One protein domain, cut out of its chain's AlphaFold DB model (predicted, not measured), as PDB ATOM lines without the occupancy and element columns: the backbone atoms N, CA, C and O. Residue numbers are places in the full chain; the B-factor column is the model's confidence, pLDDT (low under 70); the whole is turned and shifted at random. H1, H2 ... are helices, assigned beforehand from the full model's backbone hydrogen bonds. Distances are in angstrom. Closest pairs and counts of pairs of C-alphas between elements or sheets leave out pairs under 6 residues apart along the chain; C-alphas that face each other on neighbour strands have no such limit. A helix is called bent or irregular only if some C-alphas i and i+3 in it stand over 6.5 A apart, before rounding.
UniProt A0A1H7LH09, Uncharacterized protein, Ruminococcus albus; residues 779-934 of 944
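This is residues 779 to 934 of the 944 residues of an uncharacterized protein of Ruminococcus albus (UniProt A0A1H7LH09). Two groups of helices sit end to end, a larger one in which H4, H5 and H7 cross the long helix H6, and a smaller, looser one in which H2 and H3 form a hairpin and H1 lies near H3 without clearly touching it. The short helix H8 lies in the middle between them, touching H3 and H4, while H9 and H10 run along one side and lead to H11, an arm that points away from the body and meets only H10. The printed part has 156 residues with eleven named helices, H1 to H11 in order along the chain, and no named strand; the class is all helix. It is compact, with a radius of gyration of the C-alphas of 16.5 A, and spans 49 by 46 by 27 A.

Start at Lys 779, whose C-alpha is at (-18.454, -5.390, 48.991), and read on to C-alpha 790 at (-19.478, 5.506, 43.416), where H1, residues 790 to 795, begins. Next come H2, residues 798 to 803, and H3, residues 810 to 820, which is 15.4 A long from first to last C-alpha. H4, residues 825 to 836, measures 16.1 A, and H5, residues 839 to 850, measures 16.8 A. H5 is irregular: C-alphas 842 and 845 are 7.8 A apart, against about 5 A in a regular helix. Find C-alpha 857 at (-21.153, 12.511, 14.600); from there H6, residues 857 to 872, the longest helix, runs 22.3 A. H7, residues 879 to 891, is 18.0 A long, and then follow H8, residues 896 to 902, H9, residues 910 to 917, and H10, residues 919 to 922. H11, residues 924 to 934, is 16.3 A long and ends at C-alpha 934, (-3.386, 22.092, 10.268).

Look first at H6, the hub, which touches four helices. With residues 865 to 872 alone it touches H4 at a steep tilt of 58 degrees, opposite ways; their closest C-alphas, those of Tyr 831 and Val 869, are 5.8 A apart. With residues 861 to 868 alone it touches H5, about perpendicular at 85 degrees, the closest C-alphas being those of Val 840 and Ile 865 at 5.8 A. Residues 863 to 870 of H6 alone touch residues 885 to 888 of H7 at a steep tilt of 54 degrees, opposite ways; the closest C-alphas, Phe 870 and Lys 885, are 7.0 A apart. H6 and H10 only just touch, with 3 pairs of C-alphas within 8 A, the closest being those of Phe 858 and Gly 919 at 5.8 A. H8 touches H3, about perpendicular at 83 degrees, with the C-alphas of Asn 819 and Ala 901 closest at 4.8 A. H8 only just touches H4 and only just touches H9, each with 3 pairs of C-alphas within 8 A; the closest are Ile 828 and Leu 902 at 5.6 A, and Lys 900 and Ser 917 at 5.2 A. H2 and H3 form a helical hairpin at a steep tilt of 43 degrees, their closest C-alphas, Met 801 and Lys 810, being 5.9 A apart. H1 touches no helix but is near H3, at a shallow tilt of 18 degrees, opposite ways. H10 touches H9 only at the corner, and H11 only just touches H10, only at the corner, with the C-alphas of Asp 920 and Tyr 927 closest at 6.6 A. Every O i to N i+4 pair is within hydrogen-bond range in H1, H2, H3, H4, H6, H7, H8 and H9; in H5 it is 3 of 8, beside 5 of 9 O i to N i+3 pairs, in H11 it is 5 of 7, and H10 is too short for such a pair.

The two C-alphas farthest apart are those of Lys 779 and Glu 933, 50.5 A. The printed part has no cut, and no link is long. Mean pLDDT of the printed part is 84.2; look for values under 70 at residues 779 to 787, residue 798, residues 801 to 808 and residues 926 to 934.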
ATOM      1  N   LYS A 779     -17.418  -5.823  48.032       55.81
ATOM      2  CA  LYS A 779     -18.454  -5.390  48.991       55.81
ATOM      3  C   LYS A 779     -18.320  -3.932  49.439       55.81
ATOM      4  O   LYS A 779     -19.338  -3.334  49.787       55.81
ATOM      5  N   ASP A 780     -17.123  -3.356  49.368       55.75
ATOM      6  CA  ASP A 780     -16.799  -2.009  49.865       55.75
ATOM      7  C   ASP A 780     -17.609  -0.895  49.176       55.75
ATOM      8  O   ASP A 780     -17.800   0.185  49.732       55.75
ATOM      9  N   PHE A 781     -18.150  -1.171  47.986       61.34
ATOM     10  CA  PHE A 781     -18.974  -0.244  47.208       61.34
ATOM     11  C   PHE A 781     -20.489  -0.496  47.339       61.34
ATOM     12  O   PHE A 781     -21.300   0.298  46.845       61.34
ATOM     13  N   GLY A 782     -20.914  -1.569  48.014       61.25
ATOM     14  CA  GLY A 782     -22.320  -1.971  48.117       61.25
ATOM     15  C   GLY A 782     -22.950  -2.329  46.762       61.25
ATOM     16  O   GLY A 782     -22.278  -2.783  45.841       61.25
ATOM     17  N   LYS A 783     -24.266  -2.123  46.600       61.12
ATOM     18  CA  LYS A 783     -24.961  -2.455  45.339       61.12
ATOM     19  C   LYS A 783     -24.767  -1.343  44.296       61.12
ATOM     20  O   LYS A 783     -25.007  -0.170  44.591       61.12
ATOM     21  N   TYR A 784     -24.405  -1.715  43.064       63.28
ATOM     22  CA  TYR A 784     -24.198  -0.799  41.924       63.28
ATOM     23  C   TYR A 784     -25.417   0.087  41.624       63.28
ATOM     24  O   TYR A 784     -25.281   1.293  41.425       63.28
ATOM     25  N   TYR A 785     -26.626  -0.483  41.689       58.84
ATOM     26  CA  TYR A 785     -27.890   0.231  41.456       58.84
ATOM     27  C   TYR A 785     -28.143   1.418  42.411       58.84
ATOM     28  O   TYR A 785     -29.049   2.208  42.172       58.84
ATOM     29  N   GLN A 786     -27.349   1.568  43.480       59.47
ATOM     30  CA  GLN A 786     -27.401   2.714  44.395       59.47
ATOM     31  C   GLN A 786     -26.588   3.934  43.907       59.47
ATOM     32  O   GLN A 786     -26.556   4.939  44.609       59.47
ATOM     33  N   GLY A 787     -25.907   3.867  42.755       67.81
ATOM     34  CA  GLY A 787     -25.266   5.030  42.130       67.81
ATOM     35  C   GLY A 787     -24.103   4.662  41.208       67.81
ATOM     36  O   GLY A 787     -23.071   4.178  41.670       67.81
ATOM     37  N   CYS A 788     -24.230   4.960  39.910       73.31
ATOM     38  CA  CYS A 788     -23.201   4.661  38.903       73.31
ATOM     39  C   CYS A 788     -21.866   5.400  39.128       73.31
ATOM     40  O   CYS A 788     -20.856   5.023  38.540       73.31
ATOM     41  N   ARG A 789     -21.841   6.457  39.951       83.31
ATOM     42  CA  ARG A 789     -20.648   7.291  40.180       83.31
ATOM     43  C   ARG A 789     -19.713   6.809  41.283       83.31
ATOM     44  O   ARG A 789     -18.526   7.119  41.197       83.31
ATOM     45  N   LYS A 790     -20.203   5.979  42.218       83.44
ATOM     46  CA  LYS A 790     -19.478   5.506  43.416       83.44
ATOM     47  C   LYS A 790     -18.018   5.112  43.156       83.44
ATOM     48  O   LYS A 790     -17.143   5.435  43.952       83.44
ATOM     49  N   LEU A 791     -17.758   4.427  42.038       84.50
ATOM     50  CA  LEU A 791     -16.412   4.001  41.657       84.50
ATOM     51  C   LEU A 791     -15.466   5.188  41.421       84.50
ATOM     52  O   LEU A 791     -14.352   5.215  41.933       84.50
ATOM     53  N   THR A 792     -15.931   6.209  40.703       87.88
ATOM     54  CA  THR A 792     -15.180   7.454  40.500       87.88
ATOM     55  C   THR A 792     -15.098   8.278  41.791       87.88
ATOM     56  O   THR A 792     -14.046   8.853  42.057       87.88
ATOM     57  N   ASP A 793     -16.155   8.302  42.612       85.00
ATOM     58  CA  ASP A 793     -16.185   9.040  43.888       85.00
ATOM     59  C   ASP A 793     -15.124   8.549  44.892       85.00
ATOM     60  O   ASP A 793     -14.476   9.358  45.557       85.00
ATOM     61  N   HIS A 794     -14.882   7.235  44.936       81.00
ATOM     62  CA  HIS A 794     -13.789   6.626  45.696       81.00
ATOM     63  C   HIS A 794     -12.421   7.116  45.200       81.00
ATOM     64  O   HIS A 794     -11.630   7.653  45.971       81.00
ATOM     65  N   PHE A 795     -12.139   7.021  43.897       79.00
ATOM     66  CA  PHE A 795     -10.820   7.376  43.350       79.00
ATOM     67  C   PHE A 795     -10.485   8.874  43.352       79.00
ATOM     68  O   PHE A 795      -9.326   9.250  43.160       79.00
ATOM     69  N   ILE A 796     -11.462   9.736  43.640       80.81
ATOM     70  CA  ILE A 796     -11.246  11.163  43.912       80.81
ATOM     71  C   ILE A 796     -11.155  11.481  45.420       80.81
ATOM     72  O   ILE A 796     -11.167  12.655  45.808       80.81
ATOM     73  N   GLU A 797     -11.012  10.491  46.299       78.00
ATOM     74  CA  GLU A 797     -10.515  10.705  47.663       78.00
ATOM     75  C   GLU A 797      -9.041  11.156  47.666       78.00
ATOM     76  O   GLU A 797      -8.253  10.812  46.784       78.00
ATOM     77  N   GLU A 798      -8.625  11.946  48.668       68.00
ATOM     78  CA  GLU A 798      -7.268  12.522  48.656       68.00
ATOM     79  C   GLU A 798      -6.160  11.467  48.837       68.00
ATOM     80  O   GLU A 798      -5.034  11.706  48.404       68.00
ATOM     81  N   LYS A 799      -6.465  10.310  49.444       70.94
ATOM     82  CA  LYS A 799      -5.511   9.205  49.633       70.94
ATOM     83  C   LYS A 799      -5.058   8.617  48.286       70.94
ATOM     84  O   LYS A 799      -3.886   8.726  47.937       70.94
ATOM     85  N   TYR A 800      -5.998   8.205  47.435       70.12
ATOM     86  CA  TYR A 800      -5.680   7.667  46.108       70.12
ATOM     87  C   TYR A 800      -5.089   8.720  45.153       70.12
ATOM     88  O   TYR A 800      -4.213   8.393  44.352       70.12
ATOM     89  N   MET A 801      -5.463  10.003  45.291       69.81
ATOM     90  CA  MET A 801      -4.788  11.096  44.564       69.81
ATOM     91  C   MET A 801      -3.333  11.341  45.005       69.81
ATOM     92  O   MET A 801      -2.558  11.895  44.224       69.81
ATOM     93  N   LYS A 802      -2.961  10.997  46.249       65.44
ATOM     94  CA  LYS A 802      -1.568  11.034  46.740       65.44
ATOM     95  C   LYS A 802      -0.786   9.811  46.258       65.44
ATOM     96  O   LYS A 802       0.358   9.961  45.852       65.44
ATOM     97  N   GLU A 803      -1.428   8.644  46.233       64.62
ATOM     98  CA  GLU A 803      -0.886   7.386  45.692       64.62
ATOM     99  C   GLU A 803      -0.749   7.387  44.154       64.62
ATOM    100  O   GLU A 803      -0.099   6.514  43.591       64.62
ATOM    101  N   GLY A 804      -1.363   8.348  43.451       60.28
ATOM    102  CA  GLY A 804      -1.245   8.510  41.995       60.28
ATOM    103  C   GLY A 804      -2.037   7.501  41.150       60.28
ATOM    104  O   GLY A 804      -1.928   7.526  39.920       60.28
ATOM    105  N   LYS A 805      -2.853   6.646  41.784       63.50
ATOM    106  CA  LYS A 805      -3.663   5.599  41.132       63.50
ATOM    107  C   LYS A 805      -4.546   6.171  40.014       63.50
ATOM    108  O   LYS A 805      -4.979   7.325  40.078       63.50
ATOM    109  N   LEU A 806      -4.758   5.388  38.951       61.50
ATOM    110  CA  LEU A 806      -5.468   5.779  37.715       61.50
ATOM    111  C   LEU A 806      -4.906   7.025  36.990       61.50
ATOM    112  O   LEU A 806      -5.533   7.556  36.072       61.50
ATOM    113  N   GLY A 807      -3.741   7.546  37.395       60.50
ATOM    114  CA  GLY A 807      -3.249   8.851  36.942       60.50
ATOM    115  C   GLY A 807      -4.049  10.044  37.493       60.50
ATOM    116  O   GLY A 807      -3.900  11.169  36.996       60.50
ATOM    117  N   CYS A 808      -4.883   9.833  38.519       60.56
ATOM    118  CA  CYS A 808      -5.732  10.850  39.146       60.56
ATOM    119  C   CYS A 808      -4.936  11.812  40.043       60.56
ATOM    120  O   CYS A 808      -5.097  11.866  41.259       60.56
ATOM    121  N   ASN A 809      -4.090  12.645  39.434       71.00
ATOM    122  CA  ASN A 809      -3.420  13.734  40.146       71.00
ATOM    123  C   ASN A 809      -4.423  14.778  40.690       71.00
ATOM    124  O   ASN A 809      -5.542  14.928  40.185       71.00
ATOM    125  N   LYS A 810      -3.986  15.588  41.669       76.12
ATOM    126  CA  LYS A 810      -4.818  16.596  42.367       76.12
ATOM    127  C   LYS A 810      -5.566  17.584  41.449       76.12
ATOM    128  O   LYS A 810      -6.594  18.127  41.854       76.12
ATOM    129  N   LYS A 811      -5.087  17.832  40.221       81.31
ATOM    130  CA  LYS A 811      -5.763  18.694  39.231       81.31
ATOM    131  C   LYS A 811      -6.901  17.955  38.518       81.31
ATOM    132  O   LYS A 811      -7.967  18.541  38.330       81.31
ATOM    133  N   VAL A 812      -6.696  16.686  38.158       81.62
ATOM    134  CA  VAL A 812      -7.728  15.820  37.558       81.62
ATOM    135  C   VAL A 812      -8.853  15.552  38.557       81.62
ATOM    136  O   VAL A 812     -10.010  15.811  38.240       81.62
ATOM    137  N   GLY A 813      -8.529  15.127  39.781       81.62
ATOM    138  CA  GLY A 813      -9.548  14.812  40.788       81.62
ATOM    139  C   GLY A 813     -10.417  16.015  41.175       81.62
ATOM    140  O   GLY A 813     -11.624  15.872  41.349       81.62
ATOM    141  N   ARG A 814      -9.850  17.233  41.211       84.00
ATOM    142  CA  ARG A 814     -10.632  18.473  41.390       84.00
ATOM    143  C   ARG A 814     -11.589  18.733  40.219       84.00
ATOM    144  O   ARG A 814     -12.729  19.119  40.443       84.00
ATOM    145  N   TYR A 815     -11.144  18.515  38.982       87.00
ATOM    146  CA  TYR A 815     -11.984  18.674  37.790       87.00
ATOM    147  C   TYR A 815     -13.134  17.653  37.751       87.00
ATOM    148  O   TYR A 815     -14.264  18.021  37.438       87.00
ATOM    149  N   LEU A 816     -12.872  16.400  38.140       88.81
ATOM    150  CA  LEU A 816     -13.906  15.373  38.286       88.81
ATOM    151  C   LEU A 816     -14.926  15.743  39.373       88.81
ATOM    152  O   LEU A 816     -16.119  15.732  39.081       88.81
ATOM    153  N   LYS A 817     -14.488  16.168  40.572       88.25
ATOM    154  CA  LYS A 817     -15.396  16.633  41.645       88.25
ATOM    155  C   LYS A 817     -16.336  17.747  41.183       88.25
ATOM    156  O   LYS A 817     -17.535  17.673  41.438       88.25
ATOM    157  N   ASN A 818     -15.814  18.735  40.454       90.38
ATOM    158  CA  ASN A 818     -16.641  19.795  39.881       90.38
ATOM    159  C   ASN A 818     -17.704  19.218  38.927       90.38
ATOM    160  O   ASN A 818     -18.885  19.502  39.098       90.38
ATOM    161  N   ASN A 819     -17.319  18.363  37.973       92.00
ATOM    162  CA  ASN A 819     -18.263  17.793  37.001       92.00
ATOM    163  C   ASN A 819     -19.307  16.862  37.650       92.00
ATOM    164  O   ASN A 819     -20.436  16.792  37.172       92.00
ATOM    165  N   ILE A 820     -18.955  16.174  38.743       90.06
ATOM    166  CA  ILE A 820     -19.877  15.330  39.521       90.06
ATOM    167  C   ILE A 820     -20.963  16.187  40.177       90.06
ATOM    168  O   ILE A 820     -22.141  15.845  40.097       90.06
ATOM    169  N   SER A 821     -20.609  17.357  40.722       88.88
ATOM    170  CA  SER A 821     -21.586  18.282  41.319       88.88
ATOM    171  C   SER A 821     -22.613  18.869  40.330       88.88
ATOM    172  O   SER A 821     -23.613  19.441  40.755       88.88
ATOM    173  N   CYS A 822     -22.403  18.719  39.015       90.56
ATOM    174  CA  CYS A 822     -23.260  19.312  37.984       90.56
ATOM    175  C   CYS A 822     -24.511  18.493  37.609       90.56
ATOM    176  O   CYS A 822     -25.407  19.046  36.970       90.56
ATOM    177  N   CYS A 823     -24.590  17.206  37.968       88.88
ATOM    178  CA  CYS A 823     -25.723  16.328  37.636       88.88
ATOM    179  C   CYS A 823     -26.146  15.444  38.818       88.88
ATOM    180  O   CYS A 823     -25.338  15.078  39.673       88.88
ATOM    181  N   THR A 824     -27.419  15.058  38.833       89.75
ATOM    182  CA  THR A 824     -27.992  14.069  39.756       89.75
ATOM    183  C   THR A 824     -27.765  12.635  39.261       89.75
ATOM    184  O   THR A 824     -27.707  12.380  38.056       89.75
ATOM    185  N   ASP A 825     -27.705  11.662  40.178       87.38
ATOM    186  CA  ASP A 825     -27.641  10.239  39.802       87.38
ATOM    187  C   ASP A 825     -28.907   9.783  39.072       87.38
ATOM    188  O   ASP A 825     -28.839   8.910  38.217       87.38
ATOM    189  N   GLY A 826     -30.055  10.420  39.330       89.00
ATOM    190  CA  GLY A 826     -31.275  10.186  38.560       89.00
ATOM    191  C   GLY A 826     -31.097  10.514  37.072       89.00
ATOM    192  O   GLY A 826     -31.449   9.696  36.226       89.00
ATOM    193  N   LEU A 827     -30.522  11.678  36.742       91.50
ATOM    194  CA  LEU A 827     -30.307  12.087  35.350       91.50
ATOM    195  C   LEU A 827     -29.265  11.193  34.653       91.50
ATOM    196  O   LEU A 827     -29.421  10.845  33.482       91.50
ATOM    197  N   ILE A 828     -28.239  10.761  35.394       92.38
ATOM    198  CA  ILE A 828     -27.212   9.818  34.923       92.38
ATOM    199  C   ILE A 828     -27.790   8.410  34.714       92.38
ATOM    200  O   ILE A 828     -27.488   7.777  33.705       92.38
ATOM    201  N   ASN A 829     -28.672   7.936  35.597       89.06
ATOM    202  CA  ASN A 829     -29.375   6.662  35.432       89.06
ATOM    203  C   ASN A 829     -30.325   6.701  34.223       89.06
ATOM    204  O   ASN A 829     -30.375   5.739  33.456       89.06
ATOM    205  N   THR A 830     -31.018   7.824  33.983       91.88
ATOM    206  CA  THR A 830     -31.765   8.028  32.732       91.88
ATOM    207  C   THR A 830     -30.826   7.968  31.527       91.88
ATOM    208  O   THR A 830     -31.113   7.222  30.596       91.88
ATOM    209  N   TYR A 831     -29.684   8.665  31.542       94.88
ATOM    210  CA  TYR A 831     -28.695   8.611  30.457       94.88
ATOM    211  C   TYR A 831     -28.183   7.191  30.174       94.88
ATOM    212  O   TYR A 831     -28.248   6.750  29.024       94.88
ATOM    213  N   ARG A 832     -27.774   6.447  31.211       91.38
ATOM    214  CA  ARG A 832     -27.387   5.029  31.124       91.38
ATOM    215  C   ARG A 832     -28.469   4.206  30.422       91.38
ATOM    216  O   ARG A 832     -28.187   3.509  29.455       91.38
ATOM    217  N   ASN A 833     -29.720   4.333  30.857       88.56
ATOM    218  CA  ASN A 833     -30.823   3.568  30.280       88.56
ATOM    219  C   ASN A 833     -31.098   3.965  28.815       88.56
ATOM    220  O   ASN A 833     -31.306   3.095  27.974       88.56
ATOM    221  N   GLN A 834     -31.046   5.254  28.462       92.69
ATOM    222  CA  GLN A 834     -31.236   5.681  27.068       92.69
ATOM    223  C   GLN A 834     -30.092   5.207  26.139       92.69
ATOM    224  O   GLN A 834     -30.337   4.992  24.952       92.69
ATOM    225  N   VAL A 835     -28.878   4.980  26.661       93.31
ATOM    226  CA  VAL A 835     -27.773   4.311  25.940       93.31
ATOM    227  C   VAL A 835     -28.053   2.812  25.778       93.31
ATOM    228  O   VAL A 835     -28.019   2.312  24.652       93.31
ATOM    229  N   ASP A 836     -28.389   2.110  26.866       86.12
ATOM    230  CA  ASP A 836     -28.683   0.664  26.891       86.12
ATOM    231  C   ASP A 836     -29.832   0.247  25.950       86.12
ATOM    232  O   ASP A 836     -29.887  -0.906  25.518       86.12
ATOM    233  N   HIS A 837     -30.746   1.180  25.655       85.12
ATOM    234  CA  HIS A 837     -31.898   1.016  24.760       85.12
ATOM    235  C   HIS A 837     -31.734   1.724  23.395       85.12
ATOM    236  O   HIS A 837     -32.718   1.890  22.673       85.12
ATOM    237  N   PHE A 838     -30.515   2.160  23.033       91.06
ATOM    238  CA  PHE A 838     -30.174   2.801  21.746       91.06
ATOM    239  C   PHE A 838     -31.106   3.970  21.366       91.06
ATOM    240  O   PHE A 838     -31.415   4.204  20.194       91.06
ATOM    241  N   ALA A 839     -31.556   4.742  22.359       91.06
ATOM    242  CA  ALA A 839     -32.656   5.687  22.197       91.06
ATOM    243  C   ALA A 839     -32.384   6.781  21.151       91.06
ATOM    244  O   ALA A 839     -33.327   7.259  20.524       91.06
ATOM    245  N   VAL A 840     -31.114   7.137  20.908       93.94
ATOM    246  CA  VAL A 840     -30.720   8.024  19.798       93.94
ATOM    247  C   VAL A 840     -31.183   7.455  18.460       93.94
ATOM    248  O   VAL A 840     -31.893   8.135  17.731       93.94
ATOM    249  N   VAL A 841     -30.840   6.201  18.157       91.31
ATOM    250  CA  VAL A 841     -31.201   5.533  16.894       91.31
ATOM    251  C   VAL A 841     -32.722   5.455  16.747       91.31
ATOM    252  O   VAL A 841     -33.254   5.722  15.674       91.31
ATOM    253  N   ARG A 842     -33.415   5.180  17.857       87.69
ATOM    254  CA  ARG A 842     -34.874   5.068  17.926       87.69
ATOM    255  C   ARG A 842     -35.614   6.400  17.733       87.69
ATOM    256  O   ARG A 842     -36.650   6.429  17.075       87.69
ATOM    257  N   LYS A 843     -35.120   7.492  18.333       90.44
ATOM    258  CA  LYS A 843     -35.859   8.764  18.486       90.44
ATOM    259  C   LYS A 843     -35.280   9.943  17.695       90.44
ATOM    260  O   LYS A 843     -35.935  10.980  17.639       90.44
ATOM    261  N   ILE A 844     -34.118   9.824  17.039       91.94
ATOM    262  CA  ILE A 844     -33.470  10.921  16.279       91.94
ATOM    263  C   ILE A 844     -34.404  11.610  15.269       91.94
ATOM    264  O   ILE A 844     -34.363  12.833  15.140       91.94
ATOM    265  N   GLY A 845     -35.316  10.867  14.631       91.50
ATOM    266  CA  GLY A 845     -36.331  11.425  13.730       91.50
ATOM    267  C   GLY A 845     -37.254  12.462  14.386       91.50
ATOM    268  O   GLY A 845     -37.646  13.426  13.737       91.50
ATOM    269  N   ASN A 846     -37.546  12.331  15.684       91.88
ATOM    270  CA  ASN A 846     -38.361  13.293  16.438       91.88
ATOM    271  C   ASN A 846     -37.594  14.594  16.752       91.88
ATOM    272  O   ASN A 846     -38.208  15.619  17.045       91.88
ATOM    273  N   TYR A 847     -36.259  14.575  16.655       92.56
ATOM    274  CA  TYR A 847     -35.401  15.739  16.885       92.56
ATOM    275  C   TYR A 847     -34.901  16.406  15.599       92.56
ATOM    276  O   TYR A 847     -34.334  17.497  15.674       92.56
ATOM    277  N   ALA A 848     -35.152  15.798  14.432       90.50
ATOM    278  CA  ALA A 848     -34.638  16.218  13.128       90.50
ATOM    279  C   ALA A 848     -34.817  17.723  12.854       90.50
ATOM    280  O   ALA A 848     -33.845  18.408  12.539       90.50
ATOM    281  N   ALA A 849     -36.024  18.257  13.057       90.44
ATOM    282  CA  ALA A 849     -36.354  19.664  12.802       90.44
ATOM    283  C   ALA A 849     -35.602  20.677  13.696       90.44
ATOM    284  O   ALA A 849     -35.527  21.858  13.361       90.44
ATOM    285  N   TYR A 850     -35.028  20.247  14.826       90.88
ATOM    286  CA  TYR A 850     -34.327  21.140  15.758       90.88
ATOM    287  C   TYR A 850     -32.815  21.241  15.506       90.88
ATOM    288  O   TYR A 850     -32.173  22.109  16.099       90.88
ATOM    289  N   ILE A 851     -32.238  20.389  14.650       90.38
ATOM    290  CA  ILE A 851     -30.791  20.340  14.385       90.38
ATOM    291  C   ILE A 851     -30.407  21.466  13.411       90.38
ATOM    292  O   ILE A 851     -30.745  21.411  12.228       90.38
ATOM    293  N   LYS A 852     -29.695  22.498  13.892       88.56
ATOM    294  CA  LYS A 852     -29.345  23.697  13.091       88.56
ATOM    295  C   LYS A 852     -27.891  23.770  12.614       88.56
ATOM    296  O   LYS A 852     -27.618  24.558  11.703       88.56
ATOM    297  N   SER A 853     -26.989  22.996  13.215       84.19
ATOM    298  CA  SER A 853     -25.563  22.889  12.871       84.19
ATOM    299  C   SER A 853     -25.023  21.529  13.327       84.19
ATOM    300  O   SER A 853     -25.526  20.981  14.308       84.19
ATOM    301  N   ILE A 854     -24.032  20.979  12.615       87.62
ATOM    302  CA  ILE A 854     -23.347  19.725  12.960       87.62
ATOM    303  C   ILE A 854     -21.895  19.803  12.468       87.62
ATOM    304  O   ILE A 854     -21.656  19.867  11.265       87.62
ATOM    305  N   GLY A 855     -20.917  19.753  13.373       87.56
ATOM    306  CA  GLY A 855     -19.502  19.581  13.033       87.56
ATOM    307  C   GLY A 855     -19.030  18.122  13.052       87.56
ATOM    308  O   GLY A 855     -18.022  17.794  12.427       87.56
ATOM    309  N   SER A 856     -19.725  17.225  13.763       92.94
ATOM    310  CA  SER A 856     -19.313  15.819  13.919       92.94
ATOM    311  C   SER A 856     -20.453  14.871  14.315       92.94
ATOM    312  O   SER A 856     -21.458  15.286  14.889       92.94
ATOM    313  N   TRP A 857     -20.253  13.564  14.101       95.06
ATOM    314  CA  TRP A 857     -21.153  12.511  14.600       95.06
ATOM    315  C   TRP A 857     -21.271  12.502  16.132       95.06
ATOM    316  O   TRP A 857     -22.337  12.204  16.662       95.06
ATOM    317  N   PHE A 858     -20.197  12.881  16.834       96.00
ATOM    318  CA  PHE A 858     -20.179  13.068  18.287       96.00
ATOM    319  C   PHE A 858     -21.141  14.184  18.721       96.00
ATOM    320  O   PHE A 858     -21.955  13.986  19.616       96.00
ATOM    321  N   GLU A 859     -21.095  15.339  18.052       95.25
ATOM    322  CA  GLU A 859     -22.009  16.464  18.293       95.25
ATOM    323  C   GLU A 859     -23.471  16.103  18.015       95.25
ATOM    324  O   GLU A 859     -24.332  16.388  18.848       95.25
ATOM    325  N   LEU A 860     -23.750  15.425  16.894       96.19
ATOM    326  CA  LEU A 860     -25.100  14.963  16.561       96.19
ATOM    327  C   LEU A 860     -25.650  14.005  17.630       96.19
ATOM    328  O   LEU A 860     -26.755  14.212  18.130       96.19
ATOM    329  N   TYR A 861     -24.866  12.991  18.012       97.94
ATOM    330  CA  TYR A 861     -25.254  12.034  19.046       97.94
ATOM    331  C   TYR A 861     -25.505  12.729  20.389       97.94
ATOM    332  O   TYR A 861     -26.552  12.514  21.001       97.94
ATOM    333  N   HIS A 862     -24.592  13.605  20.830       97.69
ATOM    334  CA  HIS A 862     -24.726  14.291  22.117       97.69
ATOM    335  C   HIS A 862     -25.879  15.289  22.153       97.69
ATOM    336  O   HIS A 862     -26.541  15.397  23.180       97.69
ATOM    337  N   TYR A 863     -26.193  15.963  21.044       97.00
ATOM    338  CA  TYR A 863     -27.373  16.825  20.978       97.00
ATOM    339  C   TYR A 863     -28.662  16.013  21.153       97.00
ATOM    340  O   TYR A 863     -29.520  16.365  21.963       97.00
ATOM    341  N   VAL A 864     -28.779  14.893  20.432       96.81
ATOM    342  CA  VAL A 864     -29.979  14.048  20.459       96.81
ATOM    343  C   VAL A 864     -30.133  13.332  21.805       96.81
ATOM    344  O   VAL A 864     -31.218  13.377  22.382       96.81
ATOM    345  N   ILE A 865     -29.076  12.728  22.364       97.50
ATOM    346  CA  ILE A 865     -29.181  12.017  23.650       97.50
ATOM    347  C   ILE A 865     -29.466  12.967  24.819       97.50
ATOM    348  O   ILE A 865     -30.269  12.623  25.680       97.50
ATOM    349  N   GLN A 866     -28.896  14.179  24.838       97.25
ATOM    350  CA  GLN A 866     -29.188  15.157  25.894       97.25
ATOM    351  C   GLN A 866     -30.638  15.653  25.830       97.25
ATOM    352  O   GLN A 866     -31.261  15.839  26.875       97.25
ATOM    353  N   ARG A 867     -31.201  15.818  24.622       96.50
ATOM    354  CA  ARG A 867     -32.633  16.100  24.439       96.50
ATOM    355  C   ARG A 867     -33.493  14.954  24.982       96.50
ATOM    356  O   ARG A 867     -34.304  15.202  25.866       96.50
ATOM    357  N   ILE A 868     -33.245  13.713  24.549       95.44
ATOM    358  CA  ILE A 868     -33.986  12.527  25.023       95.44
ATOM    359  C   ILE A 868     -33.915  12.405  26.552       95.44
ATOM    360  O   ILE A 868     -34.938  12.214  27.198       95.44
ATOM    361  N   VAL A 869     -32.730  12.553  27.152       95.69
ATOM    362  CA  VAL A 869     -32.552  12.464  28.610       95.69
ATOM    363  C   VAL A 869     -33.389  13.512  29.352       95.69
ATOM    364  O   VAL A 869     -33.985  13.186  30.374       95.69
ATOM    365  N   PHE A 870     -33.503  14.736  28.828       95.31
ATOM    366  CA  PHE A 870     -34.335  15.790  29.419       95.31
ATOM    367  C   PHE A 870     -35.835  15.700  29.116       95.31
ATOM    368  O   PHE A 870     -36.605  16.408  29.774       95.31
ATOM    369  N   ASP A 871     -36.240  14.885  28.145       93.25
ATOM    370  CA  ASP A 871     -37.643  14.620  27.815       93.25
ATOM    371  C   ASP A 871     -38.158  13.361  28.560       93.25
ATOM    372  O   ASP A 871     -39.336  13.271  28.893       93.25
ATOM    373  N   GLU A 872     -37.267  12.420  28.899       91.12
ATOM    374  CA  GLU A 872     -37.561  11.190  29.660       91.12
ATOM    375  C   GLU A 872     -37.408  11.340  31.186       91.12
ATOM    376  O   GLU A 872     -37.946  10.533  31.948       91.12
ATOM    377  N   TYR A 873     -36.660  12.339  31.667       92.38
ATOM    378  CA  TYR A 873     -36.452  12.564  33.101       92.38
ATOM    379  C   TYR A 873     -37.673  13.232  33.753       92.38
ATOM    380  O   TYR A 873     -38.006  14.377  33.461       92.38
ATOM    381  N   ARG A 874     -38.337  12.503  34.662       87.81
ATOM    382  CA  ARG A 874     -39.648  12.870  35.238       87.81
ATOM    383  C   ARG A 874     -39.597  13.643  36.562       87.81
ATOM    384  O   ARG A 874     -40.648  13.898  37.141       87.81
ATOM    385  N   PHE A 875     -38.411  13.976  37.063       89.00
ATOM    386  CA  PHE A 875     -38.239  14.683  38.338       89.00
ATOM    387  C   PHE A 875     -37.827  16.145  38.113       89.00
ATOM    388  O   PHE A 875     -37.442  16.535  37.010       89.00
ATOM    389  N   ALA A 876     -37.908  16.963  39.164       89.19
ATOM    390  CA  ALA A 876     -37.457  18.350  39.112       89.19
ATOM    391  C   ALA A 876     -35.942  18.424  38.846       89.19
ATOM    392  O   ALA A 876     -35.156  17.738  39.499       89.19
ATOM    393  N   LEU A 877     -35.542  19.269  37.894       91.69
ATOM    394  CA  LEU A 877     -34.137  19.545  37.592       91.69
ATOM    395  C   LEU A 877     -33.545  20.508  38.621       91.69
ATOM    396  O   LEU A 877     -34.209  21.458  39.039       91.69
ATOM    397  N   ASN A 878     -32.268  20.335  38.961       91.81
ATOM    398  CA  ASN A 878     -31.540  21.356  39.713       91.81
ATOM    399  C   ASN A 878     -31.194  22.576  38.824       91.81
ATOM    400  O   ASN A 878     -31.384  22.561  37.603       91.81
ATOM    401  N   ASN A 879     -30.669  23.652  39.421       93.06
ATOM    402  CA  ASN A 879     -30.342  24.891  38.697       93.06
ATOM    403  C   ASN A 879     -29.316  24.682  37.564       93.06
ATOM    404  O   ASN A 879     -29.445  25.270  36.491       93.06
ATOM    405  N   THR A 880     -28.308  23.832  37.771       94.00
ATOM    406  CA  THR A 880     -27.267  23.518  36.779       94.00
ATOM    407  C   THR A 880     -27.828  22.687  35.626       94.00
ATOM    408  O   THR A 880     -27.609  23.017  34.461       94.00
ATOM    409  N   GLU A 881     -28.628  21.665  35.933       94.12
ATOM    410  CA  GLU A 881     -29.318  20.833  34.937       94.12
ATOM    411  C   GLU A 881     -30.322  21.657  34.113       94.12
ATOM    412  O   GLU A 881     -30.382  21.529  32.890       94.12
ATOM    413  N   SER A 882     -31.049  22.574  34.757       94.44
ATOM    414  CA  SER A 882     -31.950  23.525  34.093       94.44
ATOM    415  C   SER A 882     -31.191  24.460  33.147       94.44
ATOM    416  O   SER A 882     -31.605  24.663  32.005       94.44
ATOM    417  N   ASN A 883     -30.029  24.971  33.570       95.81
ATOM    418  CA  ASN A 883     -29.149  25.773  32.717       95.81
ATOM    419  C   ASN A 883     -28.609  24.973  31.519       95.81
ATOM    420  O   ASN A 883     -28.535  25.516  30.414       95.81
ATOM    421  N   TYR A 884     -28.297  23.683  31.684       96.19
ATOM    422  CA  TYR A 884     -27.943  22.805  30.565       96.19
ATOM    423  C   TYR A 884     -29.116  22.611  29.592       96.19
ATOM    424  O   TYR A 884     -28.929  22.824  28.391       96.19
ATOM    425  N   LYS A 885     -30.331  22.303  30.079       95.06
ATOM    426  CA  LYS A 885     -31.540  22.159  29.241       95.06
ATOM    427  C   LYS A 885     -31.817  23.434  28.435       95.06
ATOM    428  O   LYS A 885     -31.978  23.373  27.215       95.06
ATOM    429  N   ASN A 886     -31.766  24.592  29.094       95.12
ATOM    430  CA  ASN A 886     -31.941  25.903  28.463       95.12
ATOM    431  C   ASN A 886     -30.856  26.198  27.414       95.12
ATOM    432  O   ASN A 886     -31.165  26.702  26.335       95.12
ATOM    433  N   SER A 887     -29.595  25.847  27.691       94.56
ATOM    434  CA  SER A 887     -28.477  26.014  26.753       94.56
ATOM    435  C   SER A 887     -28.666  25.189  25.473       94.56
ATOM    436  O   SER A 887     -28.568  25.730  24.371       94.56
ATOM    437  N   ILE A 888     -29.037  23.910  25.596       94.19
ATOM    438  CA  ILE A 888     -29.261  23.004  24.453       94.19
ATOM    439  C   ILE A 888     -30.415  23.493  23.567       94.19
ATOM    440  O   ILE A 888     -30.308  23.482  22.337       94.19
ATOM    441  N   ILE A 889     -31.512  23.949  24.182       92.81
ATOM    442  CA  ILE A 889     -32.670  24.497  23.463       92.81
ATOM    443  C   ILE A 889     -32.288  25.801  22.746       92.81
ATOM    444  O   ILE A 889     -32.563  25.940  21.558       92.81
ATOM    445  N   LYS A 890     -31.603  26.725  23.432       93.62
ATOM    446  CA  LYS A 890     -31.195  28.029  22.882       93.62
ATOM    447  C   LYS A 890     -30.191  27.908  21.732       93.62
ATOM    448  O   LYS A 890     -30.300  28.633  20.745       93.62
ATOM    449  N   HIS A 891     -29.195  27.033  21.866       91.62
ATOM    450  CA  HIS A 891     -28.060  26.964  20.943       91.62
ATOM    451  C   HIS A 891     -28.203  25.904  19.842       91.62
ATOM    452  O   HIS A 891     -27.426  25.934  18.892       91.62
ATOM    453  N   HIS A 892     -29.196  25.006  19.918       91.38
ATOM    454  CA  HIS A 892     -29.443  23.953  18.917       91.38
ATOM    455  C   HIS A 892     -28.226  23.044  18.632       91.38
ATOM    456  O   HIS A 892     -28.074  22.508  17.534       91.38
ATOM    457  N   THR A 893     -27.373  22.876  19.644       92.31
ATOM    458  CA  THR A 893     -26.219  21.968  19.690       92.31
ATOM    459  C   THR A 893     -26.052  21.454  21.129       92.31
ATOM    460  O   THR A 893     -26.746  21.902  22.047       92.31
ATOM    461  N   TYR A 894     -25.187  20.466  21.326       95.00
ATOM    462  CA  TYR A 894     -24.948  19.806  22.605       95.00
ATOM    463  C   TYR A 894     -24.248  20.712  23.630       95.00
ATOM    464  O   TYR A 894     -23.344  21.487  23.311       95.00
ATOM    465  N   CYS A 895     -24.603  20.557  24.905       96.25
ATOM    466  CA  CYS A 895     -23.860  21.180  25.991       96.25
ATOM    467  C   CYS A 895     -22.612  20.341  26.313       96.25
ATOM    468  O   CYS A 895     -22.709  19.254  26.889       96.25
ATOM    469  N   LYS A 896     -21.427  20.864  25.966       95.88
ATOM    470  CA  LYS A 896     -20.122  20.222  26.223       95.88
ATOM    471  C   LYS A 896     -19.896  19.889  27.699       95.88
ATOM    472  O   LYS A 896     -19.300  18.860  28.003       95.88
ATOM    473  N   ASP A 897     -20.372  20.735  28.611       95.94
ATOM    474  CA  ASP A 897     -20.178  20.527  30.048       95.94
ATOM    475  C   ASP A 897     -21.159  19.510  30.637       95.94
ATOM    476  O   ASP A 897     -20.757  18.690  31.462       95.94
ATOM    477  N   MET A 898     -22.379  19.429  30.097       96.44
ATOM    478  CA  MET A 898     -23.294  18.331  30.406       96.44
ATOM    479  C   MET A 898     -22.744  16.970  29.949       96.44
ATOM    480  O   MET A 898     -22.903  16.002  30.681       96.44
ATOM    481  N   VAL A 899     -22.044  16.860  28.805       97.44
ATOM    482  CA  VAL A 899     -21.398  15.581  28.409       97.44
ATOM    483  C   VAL A 899     -20.388  15.136  29.466       97.44
ATOM    484  O   VAL A 899     -20.414  13.992  29.913       97.44
ATOM    485  N   LYS A 900     -19.516  16.051  29.907       96.31
ATOM    486  CA  LYS A 900     -18.513  15.773  30.945       96.31
ATOM    487  C   LYS A 900     -19.152  15.359  32.268       96.31
ATOM    488  O   LYS A 900     -18.560  14.539  32.963       96.31
ATOM    489  N   ALA A 901     -20.306  15.932  32.618       95.25
ATOM    490  CA  ALA A 901     -21.057  15.614  33.831       95.25
ATOM    491  C   ALA A 901     -21.778  14.254  33.731       95.25
ATOM    492  O   ALA A 901     -21.632  13.421  34.624       95.25
ATOM    493  N   LEU A 902     -22.462  13.975  32.615       95.75
ATOM    494  CA  LEU A 902     -23.109  12.683  32.341       95.75
ATOM    495  C   LEU A 902     -22.113  11.514  32.308       95.75
ATOM    496  O   LEU A 902     -22.416  10.436  32.810       95.75
ATOM    497  N   ASN A 903     -20.913  11.738  31.767       96.69
ATOM    498  CA  ASN A 903     -19.847  10.737  31.692       96.69
ATOM    499  C   ASN A 903     -19.073  10.538  33.006       96.69
ATOM    500  O   ASN A 903     -18.155   9.718  33.036       96.69
ATOM    501  N   THR A 904     -19.393  11.258  34.089       93.56
ATOM    502  CA  THR A 904     -18.669  11.121  35.370       93.56
ATOM    503  C   THR A 904     -18.600   9.705  35.958       93.56
ATOM    504  O   THR A 904     -17.581   9.436  36.590       93.56
ATOM    505  N   PRO A 905     -19.540   8.761  35.718       92.81
ATOM    506  CA  PRO A 905     -19.353   7.356  36.090       92.81
ATOM    507  C   PRO A 905     -18.051   6.736  35.569       92.81
ATOM    508  O   PRO A 905     -17.439   5.925  36.257       92.81
ATOM    509  N   PHE A 906     -17.582   7.155  34.388       93.31
ATOM    510  CA  PHE A 906     -16.351   6.655  33.770       93.31
ATOM    511  C   PHE A 906     -15.082   7.368  34.255       93.31
ATOM    512  O   PHE A 906     -14.001   7.037  33.782       93.31
ATOM    513  N   GLY A 907     -15.195   8.359  35.150       90.56
ATOM    514  CA  GLY A 907     -14.101   9.251  35.545       90.56
ATOM    515  C   GLY A 907     -12.893   8.561  36.181       90.56
ATOM    516  O   GLY A 907     -11.796   9.114  36.107       90.56
ATOM    517  N   TYR A 908     -13.076   7.363  36.746       87.25
ATOM    518  CA  TYR A 908     -11.991   6.498  37.210       87.25
ATOM    519  C   TYR A 908     -11.018   6.149  36.064       87.25
ATOM    520  O   TYR A 908      -9.833   6.453  36.158       87.25
ATOM    521  N   ASP A 909     -11.505   5.624  34.934       89.81
ATOM    522  CA  ASP A 909     -10.704   5.428  33.718       89.81
ATOM    523  C   ASP A 909     -10.564   6.769  32.976       89.81
ATOM    524  O   ASP A 909     -11.327   7.110  32.070       89.81
ATOM    525  N   LEU A 910      -9.572   7.564  33.388       88.19
ATOM    526  CA  LEU A 910      -9.316   8.893  32.833       88.19
ATOM    527  C   LEU A 910      -9.133   8.908  31.294       88.19
ATOM    528  O   LEU A 910      -9.674   9.823  30.659       88.19
ATOM    529  N   PRO A 911      -8.408   7.963  30.651       90.75
ATOM    530  CA  PRO A 911      -8.394   7.828  29.192       90.75
ATOM    531  C   PRO A 911      -9.792   7.661  28.581       90.75
ATOM    532  O   PRO A 911     -10.162   8.431  27.690       90.75
ATOM    533  N   ARG A 912     -10.595   6.713  29.080       93.12
ATOM    534  CA  ARG A 912     -11.965   6.449  28.609       93.12
ATOM    535  C   ARG A 912     -12.857   7.670  28.815       93.12
ATOM    536  O   ARG A 912     -13.493   8.126  27.867       93.12
ATOM    537  N   TYR A 913     -12.834   8.266  30.006       93.69
ATOM    538  CA  TYR A 913     -13.571   9.484  30.337       93.69
ATOM    539  C   TYR A 913     -13.256  10.639  29.382       93.69
ATOM    540  O   TYR A 913     -14.174  11.288  28.875       93.69
ATOM    541  N   LYS A 914     -11.972  10.893  29.095       92.69
ATOM    542  CA  LYS A 914     -11.557  11.953  28.163       92.69
ATOM    543  C   LYS A 914     -12.028  11.680  26.740       92.69
ATOM    544  O   LYS A 914     -12.622  12.569  26.135       92.69
ATOM    545  N   ASN A 915     -11.794  10.474  26.226       94.38
ATOM    546  CA  ASN A 915     -12.134  10.118  24.848       94.38
ATOM    547  C   ASN A 915     -13.655  10.149  24.624       94.38
ATOM    548  O   ASN A 915     -14.118  10.606  23.586       94.38
ATOM    549  N   LEU A 916     -14.447   9.757  25.628       96.81
ATOM    550  CA  LEU A 916     -15.911   9.810  25.579       96.81
ATOM    551  C   LEU A 916     -16.507  11.201  25.856       96.81
ATOM    552  O   LEU A 916     -17.675  11.419  25.530       96.81
ATOM    553  N   SER A 917     -15.748  12.139  26.438       96.19
ATOM    554  CA  SER A 917     -16.237  13.485  26.808       96.19
ATOM    555  C   SER A 917     -15.723  14.623  25.922       96.19
ATOM    556  O   SER A 917     -16.138  15.769  26.102       96.19
ATOM    557  N   ILE A 918     -14.804  14.346  24.993       94.06
ATOM    558  CA  ILE A 918     -14.147  15.351  24.150       94.06
ATOM    559  C   ILE A 918     -14.147  14.842  22.705       94.06
ATOM    560  O   ILE A 918     -13.401  13.928  22.374       94.06
ATOM    561  N   GLY A 919     -14.958  15.454  21.836       89.50
ATOM    562  CA  GLY A 919     -15.163  14.981  20.458       89.50
ATOM    563  C   GLY A 919     -13.886  14.875  19.614       89.50
ATOM    564  O   GLY A 919     -13.772  13.964  18.800       89.50
ATOM    565  N   ASP A 920     -12.892  15.736  19.862       88.31
ATOM    566  CA  ASP A 920     -11.579  15.684  19.197       88.31
ATOM    567  C   ASP A 920     -10.721  14.468  19.604       88.31
ATOM    568  O   ASP A 920      -9.764  14.138  18.910       88.31
ATOM    569  N   LEU A 921     -11.058  13.794  20.710       91.00
ATOM    570  CA  LEU A 921     -10.401  12.571  21.199       91.00
ATOM    571  C   LEU A 921     -11.253  11.305  20.985       91.00
ATOM    572  O   LEU A 921     -10.805  10.205  21.307       91.00
ATOM    573  N   PHE A 922     -12.481  11.448  20.478       91.94
ATOM    574  CA  PHE A 922     -13.449  10.352  20.388       91.94
ATOM    575  C   PHE A 922     -13.158   9.385  19.233       91.94
ATOM    576  O   PHE A 922     -13.261   8.168  19.394       91.94
ATOM    577  N   ASP A 923     -12.802   9.915  18.061       85.12
ATOM    578  CA  ASP A 923     -12.612   9.130  16.840       85.12
ATOM    579  C   ASP A 923     -11.174   9.241  16.315       85.12
ATOM    580  O   ASP A 923     -10.746  10.287  15.817       85.12
ATOM    581  N   ARG A 924     -10.464   8.106  16.363       75.19
ATOM    582  CA  ARG A 924      -9.098   7.930  15.845       75.19
ATOM    583  C   ARG A 924      -8.930   8.381  14.389       75.19
ATOM    584  O   ARG A 924      -7.843   8.805  14.014       75.19
ATOM    585  N   ASN A 925      -9.983   8.288  13.575       73.12
ATOM    586  CA  ASN A 925      -9.922   8.601  12.149       73.12
ATOM    587  C   ASN A 925      -9.971  10.122  11.903       73.12
ATOM    588  O   ASN A 925      -9.266  10.629  11.034       73.12
ATOM    589  N   ASN A 926     -10.744  10.871  12.702       65.06
ATOM    590  CA  ASN A 926     -10.862  12.328  12.553       65.06
ATOM    591  C   ASN A 926      -9.603  13.073  13.023       65.06
ATOM    592  O   ASN A 926      -9.267  14.117  12.465       65.06
ATOM    593  N   TYR A 927      -8.885  12.530  14.014       50.25
ATOM    594  CA  TYR A 927      -7.638  13.119  14.513       50.25
ATOM    595  C   TYR A 927      -6.568  13.212  13.411       50.25
ATOM    596  O   TYR A 927      -5.942  14.256  13.249       50.25
ATOM    597  N   LEU A 928      -6.425  12.151  12.604       45.34
ATOM    598  CA  LEU A 928      -5.476  12.087  11.485       45.34
ATOM    599  C   LEU A 928      -5.758  13.161  10.419       45.34
ATOM    600  O   LEU A 928      -4.827  13.804   9.929       45.34
ATOM    601  N   ASN A 929      -7.035  13.396  10.102       41.53
ATOM    602  CA  ASN A 929      -7.435  14.386   9.100       41.53
ATOM    603  C   ASN A 929      -7.168  15.820   9.579       41.53
ATOM    604  O   ASN A 929      -6.591  16.605   8.831       41.53
ATOM    605  N   LYS A 930      -7.471  16.143  10.845       36.56
ATOM    606  CA  LYS A 930      -7.159  17.467  11.411       36.56
ATOM    607  C   LYS A 930      -5.660  17.773  11.418       36.56
ATOM    608  O   LYS A 930      -5.277  18.920  11.199       36.56
ATOM    609  N   THR A 931      -4.798  16.766  11.607       34.34
ATOM    610  CA  THR A 931      -3.349  16.970  11.443       34.34
ATOM    611  C   THR A 931      -2.945  17.339  10.016       34.34
ATOM    612  O   THR A 931      -1.978  18.080   9.892       34.34
ATOM    613  N   LYS A 932      -3.670  16.917   8.966       30.56
ATOM    614  CA  LYS A 932      -3.422  17.396   7.591       30.56
ATOM    615  C   LYS A 932      -3.866  18.843   7.407       30.56
ATOM    616  O   LYS A 932      -3.021  19.685   7.138       30.56
ATOM    617  N   GLU A 933      -5.129  19.152   7.712       32.53
ATOM    618  CA  GLU A 933      -5.684  20.514   7.587       32.53
ATOM    619  C   GLU A 933      -4.818  21.562   8.316       32.53
ATOM    620  O   GLU A 933      -4.586  22.657   7.811       32.53
ATOM    621  N   SER A 934      -4.277  21.216   9.492       31.55
ATOM    622  CA  SER A 934      -3.386  22.092  10.268       31.55
ATOM    623  C   SER A 934      -1.950  22.226   9.730       31.55
ATOM    624  O   SER A 934      -1.198  23.052  10.240       31.55
TER     625      SER A 934